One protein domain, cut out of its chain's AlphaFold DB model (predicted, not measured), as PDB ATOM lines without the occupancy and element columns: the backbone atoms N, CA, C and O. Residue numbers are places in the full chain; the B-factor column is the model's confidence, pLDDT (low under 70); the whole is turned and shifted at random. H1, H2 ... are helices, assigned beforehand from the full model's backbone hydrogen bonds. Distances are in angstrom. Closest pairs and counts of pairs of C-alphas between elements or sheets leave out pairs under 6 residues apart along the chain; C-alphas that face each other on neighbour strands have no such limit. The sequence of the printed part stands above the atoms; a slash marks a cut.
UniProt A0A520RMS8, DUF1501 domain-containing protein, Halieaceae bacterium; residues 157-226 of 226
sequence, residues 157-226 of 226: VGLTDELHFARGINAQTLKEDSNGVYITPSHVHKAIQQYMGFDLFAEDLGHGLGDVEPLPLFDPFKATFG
ATOM      1  N   VAL A 157       1.815 -40.307 -38.967       94.62
ATOM      2  CA  VAL A 157       0.514 -40.706 -39.528       94.62
ATOM      3  C   VAL A 157      -0.291 -41.391 -38.425       94.62
ATOM      4  O   VAL A 157       0.227 -42.287 -37.763       94.62
ATOM      5  N   GLY A 158      -1.565 -41.033 -38.276       94.06
ATOM      6  CA  GLY A 158      -2.416 -41.581 -37.221       94.06
ATOM      7  C   GLY A 158      -2.420 -40.714 -35.972       94.06
ATOM      8  O   GLY A 158      -1.606 -39.806 -35.807       94.06
ATOM      9  N   LEU A 159      -3.430 -40.936 -35.139       93.94
ATOM     10  CA  LEU A 159      -3.792 -40.044 -34.045       93.94
ATOM     11  C   LEU A 159      -4.396 -40.872 -32.913       93.94
ATOM     12  O   LEU A 159      -5.108 -41.849 -33.165       93.94
ATOM     13  N   THR A 160      -4.175 -40.432 -31.681       95.25
ATOM     14  CA  THR A 160      -4.890 -40.922 -30.501       95.25
ATOM     15  C   THR A 160      -5.571 -39.766 -29.779       95.25
ATOM     16  O   THR A 160      -5.174 -38.610 -29.932       95.25
ATOM     17  N   ASP A 161      -6.604 -40.055 -28.993       94.88
ATOM     18  CA  ASP A 161      -7.131 -39.094 -28.026       94.88
ATOM     19  C   ASP A 161      -6.286 -39.038 -26.735       94.88
ATOM     20  O   ASP A 161      -5.254 -39.700 -26.603       94.88
ATOM     21  N   GLU A 162      -6.732 -38.227 -25.773       93.94
ATOM     22  CA  GLU A 162      -6.102 -38.058 -24.452       93.94
ATOM     23  C   GLU A 162      -6.084 -39.339 -23.602       93.94
ATOM     24  O   GLU A 162      -5.317 -39.448 -22.642       93.94
ATOM     25  N   LEU A 163      -6.913 -40.321 -23.960       94.50
ATOM     26  CA  LEU A 163      -6.978 -41.627 -23.318       94.50
ATOM     27  C   LEU A 163      -6.205 -42.700 -24.095       94.50
ATOM     28  O   LEU A 163      -6.318 -43.880 -23.780       94.50
ATOM     29  N   HIS A 164      -5.401 -42.299 -25.084       94.56
ATOM     30  CA  HIS A 164      -4.640 -43.181 -25.969       94.56
ATOM     31  C   HIS A 164      -5.515 -44.114 -26.829       94.56
ATOM     32  O   HIS A 164      -5.011 -45.115 -27.350       94.56
ATOM     33  N   PHE A 165      -6.802 -43.817 -27.033       95.75
ATOM     34  CA  PHE A 165      -7.599 -44.540 -28.024       95.75
ATOM     35  C   PHE A 165      -7.277 -44.027 -29.422       95.75
ATOM     36  O   PHE A 165      -7.238 -42.819 -29.657       95.75
ATOM     37  N   ALA A 166      -7.054 -44.948 -30.362       95.94
ATOM     38  CA  ALA A 166      -6.835 -44.600 -31.760       95.94
ATOM     39  C   ALA A 166      -8.040 -43.842 -32.334       95.94
ATOM     40  O   ALA A 166      -9.187 -44.124 -31.982       95.94
ATOM     41  N   ARG A 167      -7.782 -42.908 -33.251       96.88
ATOM     42  CA  ARG A 167      -8.807 -42.219 -34.044       96.88
ATOM     43  C   ARG A 167      -8.777 -42.682 -35.496       96.88
ATOM     44  O   ARG A 167      -7.737 -43.096 -36.007       96.88
ATOM     45  N   GLY A 168      -9.936 -42.605 -36.143       96.81
ATOM     46  CA  GLY A 168     -10.078 -42.931 -37.556       96.81
ATOM     47  C   GLY A 168      -9.358 -41.917 -38.447       96.81
ATOM     48  O   GLY A 168      -9.307 -40.721 -38.144       96.81
ATOM     49  N   ILE A 169      -8.811 -42.402 -39.559       96.12
ATOM     50  CA  ILE A 169      -8.233 -41.575 -40.618       96.12
ATOM     51  C   ILE A 169      -8.847 -41.909 -41.975       96.12
ATOM     52  O   ILE A 169      -9.230 -43.046 -42.258       96.12
ATOM     53  N   ASN A 170      -8.903 -40.925 -42.859       95.88
ATOM     54  CA  ASN A 170      -9.276 -41.151 -44.243       95.88
ATOM     55  C   ASN A 170      -8.136 -41.883 -44.976       95.88
ATOM     56  O   ASN A 170      -7.020 -41.367 -45.066       95.88
ATOM     57  N   ALA A 171      -8.419 -43.059 -45.539       95.06
ATOM     58  CA  ALA A 171      -7.399 -43.938 -46.115       95.06
ATOM     59  C   ALA A 171      -6.644 -43.337 -47.317       95.06
ATOM     60  O   ALA A 171      -5.508 -43.719 -47.584       95.06
ATOM     61  N   GLN A 172      -7.218 -42.357 -48.022       93.56
ATOM     62  CA  GLN A 172      -6.579 -41.745 -49.193       93.56
ATOM     63  C   GLN A 172      -5.804 -40.466 -48.866       93.56
ATOM     64  O   GLN A 172      -4.861 -40.115 -49.585       93.56
ATOM     65  N   THR A 173      -6.209 -39.731 -47.829       93.38
ATOM     66  CA  THR A 173      -5.606 -38.437 -47.459       93.38
ATOM     67  C   THR A 173      -4.747 -38.501 -46.206       93.38
ATOM     68  O   THR A 173      -3.926 -37.609 -46.028       93.38
ATOM     69  N   LEU A 174      -4.904 -39.542 -45.382       95.00
ATOM     70  CA  LEU A 174      -4.253 -39.739 -44.084       95.00
ATOM     71  C   LEU A 174      -4.633 -38.719 -42.996       95.00
ATOM     72  O   LEU A 174      -3.998 -38.680 -41.944       95.00
ATOM     73  N   LYS A 175      -5.669 -37.907 -43.231       94.06
ATOM     74  CA  LYS A 175      -6.194 -36.939 -42.258       94.06
ATOM     75  C   LYS A 175      -7.221 -37.577 -41.328       94.06
ATOM     76  O   LYS A 175      -7.833 -38.575 -41.702       94.06
ATOM     77  N   GLU A 176      -7.431 -36.977 -40.155       94.88
ATOM     78  CA  GLU A 176      -8.484 -37.391 -39.215       94.88
ATOM     79  C   GLU A 176      -9.849 -37.464 -39.912       94.88
ATOM     80  O   GLU A 176     -10.255 -36.537 -40.616       94.88
ATOM     81  N   ASP A 177     -10.550 -38.574 -39.706       95.31
ATOM     82  CA  ASP A 177     -11.899 -38.803 -40.208       95.31
ATOM     83  C   ASP A 177     -12.643 -39.703 -39.218       95.31
ATOM     84  O   ASP A 177     -12.265 -40.853 -38.995       95.31
ATOM     85  N   SER A 178     -13.728 -39.194 -38.632       95.19
ATOM     86  CA  SER A 178     -14.538 -39.945 -37.666       95.19
ATOM     87  C   SER A 178     -15.218 -41.175 -38.271       95.19
ATOM     88  O   SER A 178     -15.657 -42.045 -37.527       95.19
ATOM     89  N   ASN A 179     -15.331 -41.239 -39.600       96.44
ATOM     90  CA  ASN A 179     -15.844 -42.396 -40.337       96.44
ATOM     91  C   ASN A 179     -14.724 -43.149 -41.077       96.44
ATOM     92  O   ASN A 179     -15.006 -43.993 -41.928       96.44
ATOM     93  N   GLY A 180     -13.467 -42.802 -40.794       96.06
ATOM     94  CA  GLY A 180     -12.285 -43.376 -41.410       96.06
ATOM     95  C   GLY A 180     -11.892 -44.737 -40.842       96.06
ATOM     96  O   GLY A 180     -12.566 -45.323 -39.995       96.06
ATOM     97  N   VAL A 181     -10.752 -45.236 -41.309       96.88
ATOM     98  CA  VAL A 181     -10.165 -46.498 -40.853       96.88
ATOM     99  C   VAL A 181      -9.267 -46.272 -39.642       96.88
ATOM    100  O   VAL A 181      -8.570 -45.261 -39.550       96.88
ATOM    101  N   TYR A 182      -9.248 -47.233 -38.722       96.31
ATOM    102  CA  TYR A 182      -8.256 -47.275 -37.651       96.31
ATOM    103  C   TYR A 182      -7.007 -47.983 -38.163       96.31
ATOM    104  O   TYR A 182      -7.092 -49.095 -38.689       96.31
ATOM    105  N   ILE A 183      -5.845 -47.348 -38.011       95.94
ATOM    106  CA  ILE A 183      -4.575 -47.955 -38.413       95.94
ATOM    107  C   ILE A 183      -4.316 -49.189 -37.545       95.94
ATOM    108  O   ILE A 183      -4.478 -49.160 -36.328       95.94
ATOM    109  N   THR A 184      -3.887 -50.273 -38.186       95.62
ATOM    110  CA  THR A 184      -3.502 -51.536 -37.539       95.62
ATOM    111  C   THR A 184      -2.137 -51.987 -38.065       95.62
ATOM    112  O   THR A 184      -1.727 -51.516 -39.133       95.62
ATOM    113  N   PRO A 185      -1.453 -52.940 -37.401       95.69
ATOM    114  CA  PRO A 185      -0.229 -53.537 -37.935       95.69
ATOM    115  C   PRO A 185      -0.397 -54.054 -39.370       95.69
ATOM    116  O   PRO A 185       0.461 -53.820 -40.214       95.69
ATOM    117  N   SER A 186      -1.545 -54.650 -39.707       95.62
ATOM    118  CA  SER A 186      -1.811 -55.119 -41.071       95.62
ATOM    119  C   SER A 186      -1.754 -53.994 -42.111       95.62
ATOM    120  O   SER A 186      -1.244 -54.207 -43.207       95.62
ATOM    121  N   HIS A 187      -2.213 -52.780 -41.784       97.44
ATOM    122  CA  HIS A 187      -2.093 -51.638 -42.697       97.44
ATOM    123  C   HIS A 187      -0.623 -51.244 -42.921       97.44
ATOM    124  O   HIS A 187      -0.224 -50.976 -44.053       97.44
ATOM    125  N   VAL A 188       0.189 -51.247 -41.856       96.75
ATOM    126  CA  VAL A 188       1.626 -50.932 -41.921       96.75
ATOM    127  C   VAL A 188       2.372 -51.978 -42.753       96.75
ATOM    128  O   VAL A 188       3.079 -51.627 -43.696       96.75
ATOM    129  N   HIS A 189       2.156 -53.264 -42.471       95.44
ATOM    130  CA  HIS A 189       2.788 -54.362 -43.204       95.44
ATOM    131  C   HIS A 189       2.360 -54.404 -44.675       95.44
ATOM    132  O   HIS A 189       3.203 -54.650 -45.537       95.44
ATOM    133  N   LYS A 190       1.091 -54.105 -44.991       96.12
ATOM    134  CA  LYS A 190       0.632 -53.983 -46.383       96.12
ATOM    135  C   LYS A 190       1.342 -52.843 -47.110       96.12
ATOM    136  O   LYS A 190       1.819 -53.038 -48.223       96.12
ATOM    137  N   ALA A 191       1.461 -51.675 -46.478       96.94
ATOM    138  CA  ALA A 191       2.174 -50.546 -47.068       96.94
ATOM    139  C   ALA A 191       3.664 -50.866 -47.299       96.94
ATOM    140  O   ALA A 191       4.200 -50.510 -48.344       96.94
ATOM    141  N   ILE A 192       4.317 -51.581 -46.372       95.62
ATOM    142  CA  ILE A 192       5.709 -52.039 -46.527       95.62
ATOM    143  C   ILE A 192       5.833 -53.042 -47.681       95.62
ATOM    144  O   ILE A 192       6.719 -52.888 -48.518       95.62
ATOM    145  N   GLN A 193       4.943 -54.039 -47.764       92.81
ATOM    146  CA  GLN A 193       4.902 -55.009 -48.868       92.81
ATOM    147  C   GLN A 193       4.828 -54.309 -50.233       92.81
ATOM    148  O   GLN A 193       5.580 -54.648 -51.148       92.81
ATOM    149  N   GLN A 194       3.952 -53.307 -50.347       94.12
ATOM    150  CA  GLN A 194       3.773 -52.512 -51.563       94.12
ATOM    151  C   GLN A 194       4.995 -51.642 -51.866       94.12
ATOM    152  O   GLN A 194       5.466 -51.620 -53.001       94.12
ATOM    153  N   TYR A 195       5.535 -50.952 -50.859       95.25
ATOM    154  CA  TYR A 195       6.709 -50.091 -51.007       95.25
ATOM    155  C   TYR A 195       7.946 -50.867 -51.466       95.25
ATOM    156  O   TYR A 195       8.665 -50.434 -52.364       95.25
ATOM    157  N   MET A 196       8.152 -52.051 -50.895       89.44
ATOM    158  CA  MET A 196       9.269 -52.937 -51.219       89.44
ATOM    159  C   MET A 196       9.037 -53.767 -52.495       89.44
ATOM    160  O   MET A 196       9.943 -54.476 -52.936       89.44
ATOM    161  N   GLY A 197       7.841 -53.700 -53.090       90.56
ATOM    162  CA  GLY A 197       7.501 -54.375 -54.345       90.56
ATOM    163  C   GLY A 197       7.364 -55.897 -54.247       90.56
ATOM    164  O   GLY A 197       7.588 -56.586 -55.243       90.56
ATOM    165  N   PHE A 198       7.030 -56.436 -53.070       87.88
ATOM    166  CA  PHE A 198       6.819 -57.877 -52.869       87.88
ATOM    167  C   PHE A 198       5.389 -58.243 -52.452       87.88
ATOM    168  O   PHE A 198       5.140 -59.380 -52.061       87.88
ATOM    169  N   ASP A 199       4.436 -57.322 -52.563       86.88
ATOM    170  CA  ASP A 199       3.015 -57.547 -52.280       86.88
ATOM    171  C   ASP A 199       2.411 -58.690 -53.108       86.88
ATOM    172  O   ASP A 199       1.795 -59.590 -52.540       86.88
ATOM    173  N   LEU A 200       2.664 -58.731 -54.421       88.38
ATOM    174  CA  LEU A 200       2.221 -59.844 -55.274       88.38
ATOM    175  C   LEU A 200       2.851 -61.179 -54.856       88.38
ATOM    176  O   LEU A 200       2.184 -62.207 -54.836       88.38
ATOM    177  N   PHE A 201       4.131 -61.159 -54.480       87.06
ATOM    178  CA  PHE A 201       4.826 -62.354 -54.006       87.06
ATOM    179  C   PHE A 201       4.269 -62.842 -52.659       87.06
ATOM    180  O   PHE A 201       4.108 -64.044 -52.456       87.06
ATOM    181  N   ALA A 202       3.944 -61.925 -51.745       87.88
ATOM    182  CA  ALA A 202       3.301 -62.255 -50.478       87.88
ATOM    183  C   ALA A 202       1.902 -62.851 -50.702       87.88
ATOM    184  O   ALA A 202       1.559 -63.845 -50.060       87.88
ATOM    185  N   GLU A 203       1.127 -62.292 -51.634       90.19
ATOM    186  CA  GLU A 203      -0.186 -62.807 -52.039       90.19
ATOM    187  C   GLU A 203      -0.089 -64.243 -52.576       90.19
ATOM    188  O   GLU A 203      -0.788 -65.127 -52.083       90.19
ATOM    189  N   ASP A 204       0.842 -64.508 -53.500       93.19
ATOM    190  CA  ASP A 204       1.067 -65.840 -54.081       93.19
ATOM    191  C   ASP A 204       1.429 -66.904 -53.025       93.19
ATOM    192  O   ASP A 204       1.127 -68.089 -53.193       93.19
ATOM    193  N   LEU A 205       2.059 -66.493 -51.919       91.81
ATOM    194  CA  LEU A 205       2.393 -67.362 -50.785       91.81
ATOM    195  C   LEU A 205       1.263 -67.506 -49.752       91.81
ATOM    196  O   LEU A 205       1.424 -68.241 -48.777       91.81
ATOM    197  N   GLY A 206       0.127 -66.829 -49.933       92.00
ATOM    198  CA  GLY A 206      -0.966 -66.806 -48.955       92.00
ATOM    199  C   GLY A 206      -0.679 -65.942 -47.721       92.00
ATOM    200  O   GLY A 206      -1.356 -66.073 -46.705       92.00
ATOM    201  N   HIS A 207       0.321 -65.060 -47.803       89.62
ATOM    202  CA  HIS A 207       0.643 -64.027 -46.810       89.62
ATOM    203  C   HIS A 207       0.151 -62.635 -47.238       89.62
ATOM    204  O   HIS A 207       0.550 -61.615 -46.667       89.62
ATOM    205  N   GLY A 208      -0.698 -62.607 -48.262       88.44
ATOM    206  CA  GLY A 208      -1.358 -61.419 -48.756       88.44
ATOM    207  C   GLY A 208      -2.248 -60.765 -47.708       88.44
ATOM    208  O   GLY A 208      -2.800 -61.411 -46.817       88.44
ATOM    209  N   LEU A 209      -2.397 -59.452 -47.835       93.19
ATOM    210  CA  LEU A 209      -3.263 -58.628 -46.993       93.19
ATOM    211  C   LEU A 209      -4.391 -58.029 -47.844       93.19
ATOM    212  O   LEU A 209      -4.716 -56.848 -47.721       93.19
ATOM    213  N   GLY A 210      -4.956 -58.823 -48.763       87.38
ATOM    214  CA  GLY A 210      -5.965 -58.399 -49.744       87.38
ATOM    215  C   GLY A 210      -7.171 -57.679 -49.134       87.38
ATOM    216  O   GLY A 210      -7.565 -56.634 -49.645       87.38
ATOM    217  N   ASP A 211      -7.659 -58.158 -47.987       91.69
ATOM    218  CA  ASP A 211      -8.832 -57.615 -47.281       91.69
ATOM    219  C   ASP A 211      -8.560 -56.316 -46.493       91.69
ATOM    220  O   ASP A 211      -9.471 -55.728 -45.913       91.69
ATOM    221  N   VAL A 212      -7.305 -55.861 -46.443       95.50
ATOM    222  CA  VAL A 212      -6.901 -54.638 -45.736       95.50
ATOM    223  C   VAL A 212      -6.907 -53.461 -46.712       95.50
ATOM    224  O   VAL A 212      -6.247 -53.518 -47.748       95.50
ATOM    225  N   GLU A 213      -7.604 -52.369 -46.399       95.12
ATOM    226  CA  GLU A 213      -7.549 -51.137 -47.205       95.12
ATOM    227  C   GLU A 213      -6.096 -50.613 -47.270       95.12
ATOM    228  O   GLU A 213      -5.432 -50.522 -46.236       95.12
ATOM    229  N   PRO A 214      -5.541 -50.287 -48.451       95.62
ATOM    230  CA  PRO A 214      -4.185 -49.756 -48.540       95.62
ATOM    231  C   PRO A 214      -4.095 -48.332 -47.976       95.62
ATOM    232  O   PRO A 214      -4.929 -47.478 -48.267       95.62
ATOM    233  N   LEU A 215      -3.022 -48.052 -47.232       96.69
ATOM    234  CA  LEU A 215      -2.684 -46.702 -46.779       96.69
ATOM    235  C   LEU A 215      -1.430 -46.198 -47.510       96.69
ATOM    236  O   LEU A 215      -0.413 -46.895 -47.502       96.69
ATOM    237  N   PRO A 216      -1.435 -44.984 -48.093       96.19
ATOM    238  CA  PRO A 216      -0.287 -44.411 -48.798       96.19
ATOM    239  C   PRO A 216       0.788 -43.876 -47.823       96.19
ATOM    240  O   PRO A 216       1.170 -42.703 -47.861       96.19
ATOM    241  N   LEU A 217       1.290 -44.735 -46.927       95.94
ATOM    242  CA  LEU A 217       2.274 -44.381 -45.888       95.94
ATOM    243  C   LEU A 217       3.646 -43.978 -46.457       95.94
ATOM    244  O   LEU A 217       4.396 -43.276 -45.787       95.94
ATOM    245  N   PHE A 218       3.935 -44.348 -47.704       95.81
ATOM    246  CA  PHE A 218       5.184 -44.034 -48.407       95.81
ATOM    247  C   PHE A 218       5.006 -42.986 -49.526       95.81
ATOM    248  O   PHE A 218       5.929 -42.737 -50.296       95.81
ATOM    249  N   ASP A 219       3.827 -42.356 -49.637       95.12
ATOM    250  CA  ASP A 219       3.585 -41.273 -50.602       95.12
ATOM    251  C   ASP A 219       4.080 -39.923 -50.034       95.12
ATOM    252  O   ASP A 219       3.518 -39.441 -49.039       95.12
ATOM    253  N   PRO A 220       5.094 -39.281 -50.653       92.38
ATOM    254  CA  PRO A 220       5.686 -38.038 -50.159       92.38
ATOM    255  C   PRO A 220       4.766 -36.818 -50.292       92.38
ATOM    256  O   PRO A 220       5.029 -35.777 -49.691       92.38
ATOM    257  N   PHE A 221       3.677 -36.916 -51.058       90.50
ATOM    258  CA  PHE A 221       2.744 -35.808 -51.279       90.50
ATOM    259  C   PHE A 221       1.541 -35.832 -50.331       90.50
ATOM    260  O   PHE A 221       0.666 -34.963 -50.415       90.50
ATOM    261  N   LYS A 222       1.462 -36.810 -49.424       88.31
ATOM    262  CA  LYS A 222       0.378 -36.898 -48.440       88.31
ATOM    263  C   LYS A 222       0.760 -36.151 -47.168       88.31
ATOM    264  O   LYS A 222       1.737 -36.480 -46.501       88.31
ATOM    265  N   ALA A 223      -0.043 -35.157 -46.809       68.44
ATOM    266  CA  ALA A 223       0.101 -34.443 -45.549       68.44
ATOM    267  C   ALA A 223      -0.612 -35.205 -44.429       68.44
ATOM    268  O   ALA A 223      -1.753 -35.627 -44.602       68.44
ATOM    269  N   THR A 224       0.035 -35.337 -43.278       68.44
ATOM    270  CA  THR A 224      -0.579 -35.930 -42.081       68.44
ATOM    271  C   THR A 224      -1.184 -34.889 -41.148       68.44
ATOM    272  O   THR A 224      -2.042 -35.214 -40.333       68.44
ATOM    273  N   PHE A 225      -0.804 -33.622 -41.332       58.31
ATOM    274  CA  PHE A 225      -1.367 -32.469 -40.643       58.31
ATOM    275  C   PHE A 225      -1.575 -31.325 -41.636       58.31
ATOM    276  O   PHE A 225      -0.724 -31.051 -42.484       58.31
ATOM    277  N   GLY A 226      -2.729 -30.675 -41.536       48.38
ATOM    278  CA  GLY A 226      -3.092 -29.469 -42.271       48.38
ATOM    279  C   GLY A 226      -4.429 -28.965 -41.786       48.38
ATOM    280  O   GLY A 226      -5.342 -29.820 -41.729       48.38
TER     281      GLY A 226
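AT A GLANCE: This is residues 157 to 226 of the 226 residues of the protein "DUF1501 domain-containing protein" of Halieaceae bacterium (UniProt A0A520RMS8). The model has little regular structure: helix H1 and the shorter H2 make an L-shaped corner at one end of an elongated body, and the long looped stretch of residues 157 to 184 makes the other end. From H2, residues 205 to 226 return past H1 toward that looped end. The printed part has 70 residues, of which 17 are in two named helices, H1 then H2; the class is all helix, with no named strand. It is only just compact, close to loose, with a radius of gyration of the C-alphas of 13.0 A and spans of 40 by 25 by 17 A.

IN THESE COORDINATES: H1, residues 185 to 195, is 15.2 A long and begins at C-alpha 185 (-0.229, -53.537, -37.935). H2, residues 199 to 204, is 8.7 A long and ends at C-alpha 204 (1.067, -65.840, -54.081).

HOW THE PARTS SIT: H1 and H2 only just touch, with 3 pairs of C-alphas within 8 A, and only at the corner by their tight link. Their closest C-alphas, those of Gln 193 and Asp 199, are 4.7 A apart. Their lines stand about perpendicular, at 76 degrees. In H1 and H2 every O i to N i+4 pair is within hydrogen-bond range.

THE WHOLE: The two C-alphas farthest apart, those of Glu 162 and Asp 204, are 41.2 A apart. The printed part has no cut and ends at the chain's last residue, Gly 226. Residues 223 to 226 have pLDDT under 70.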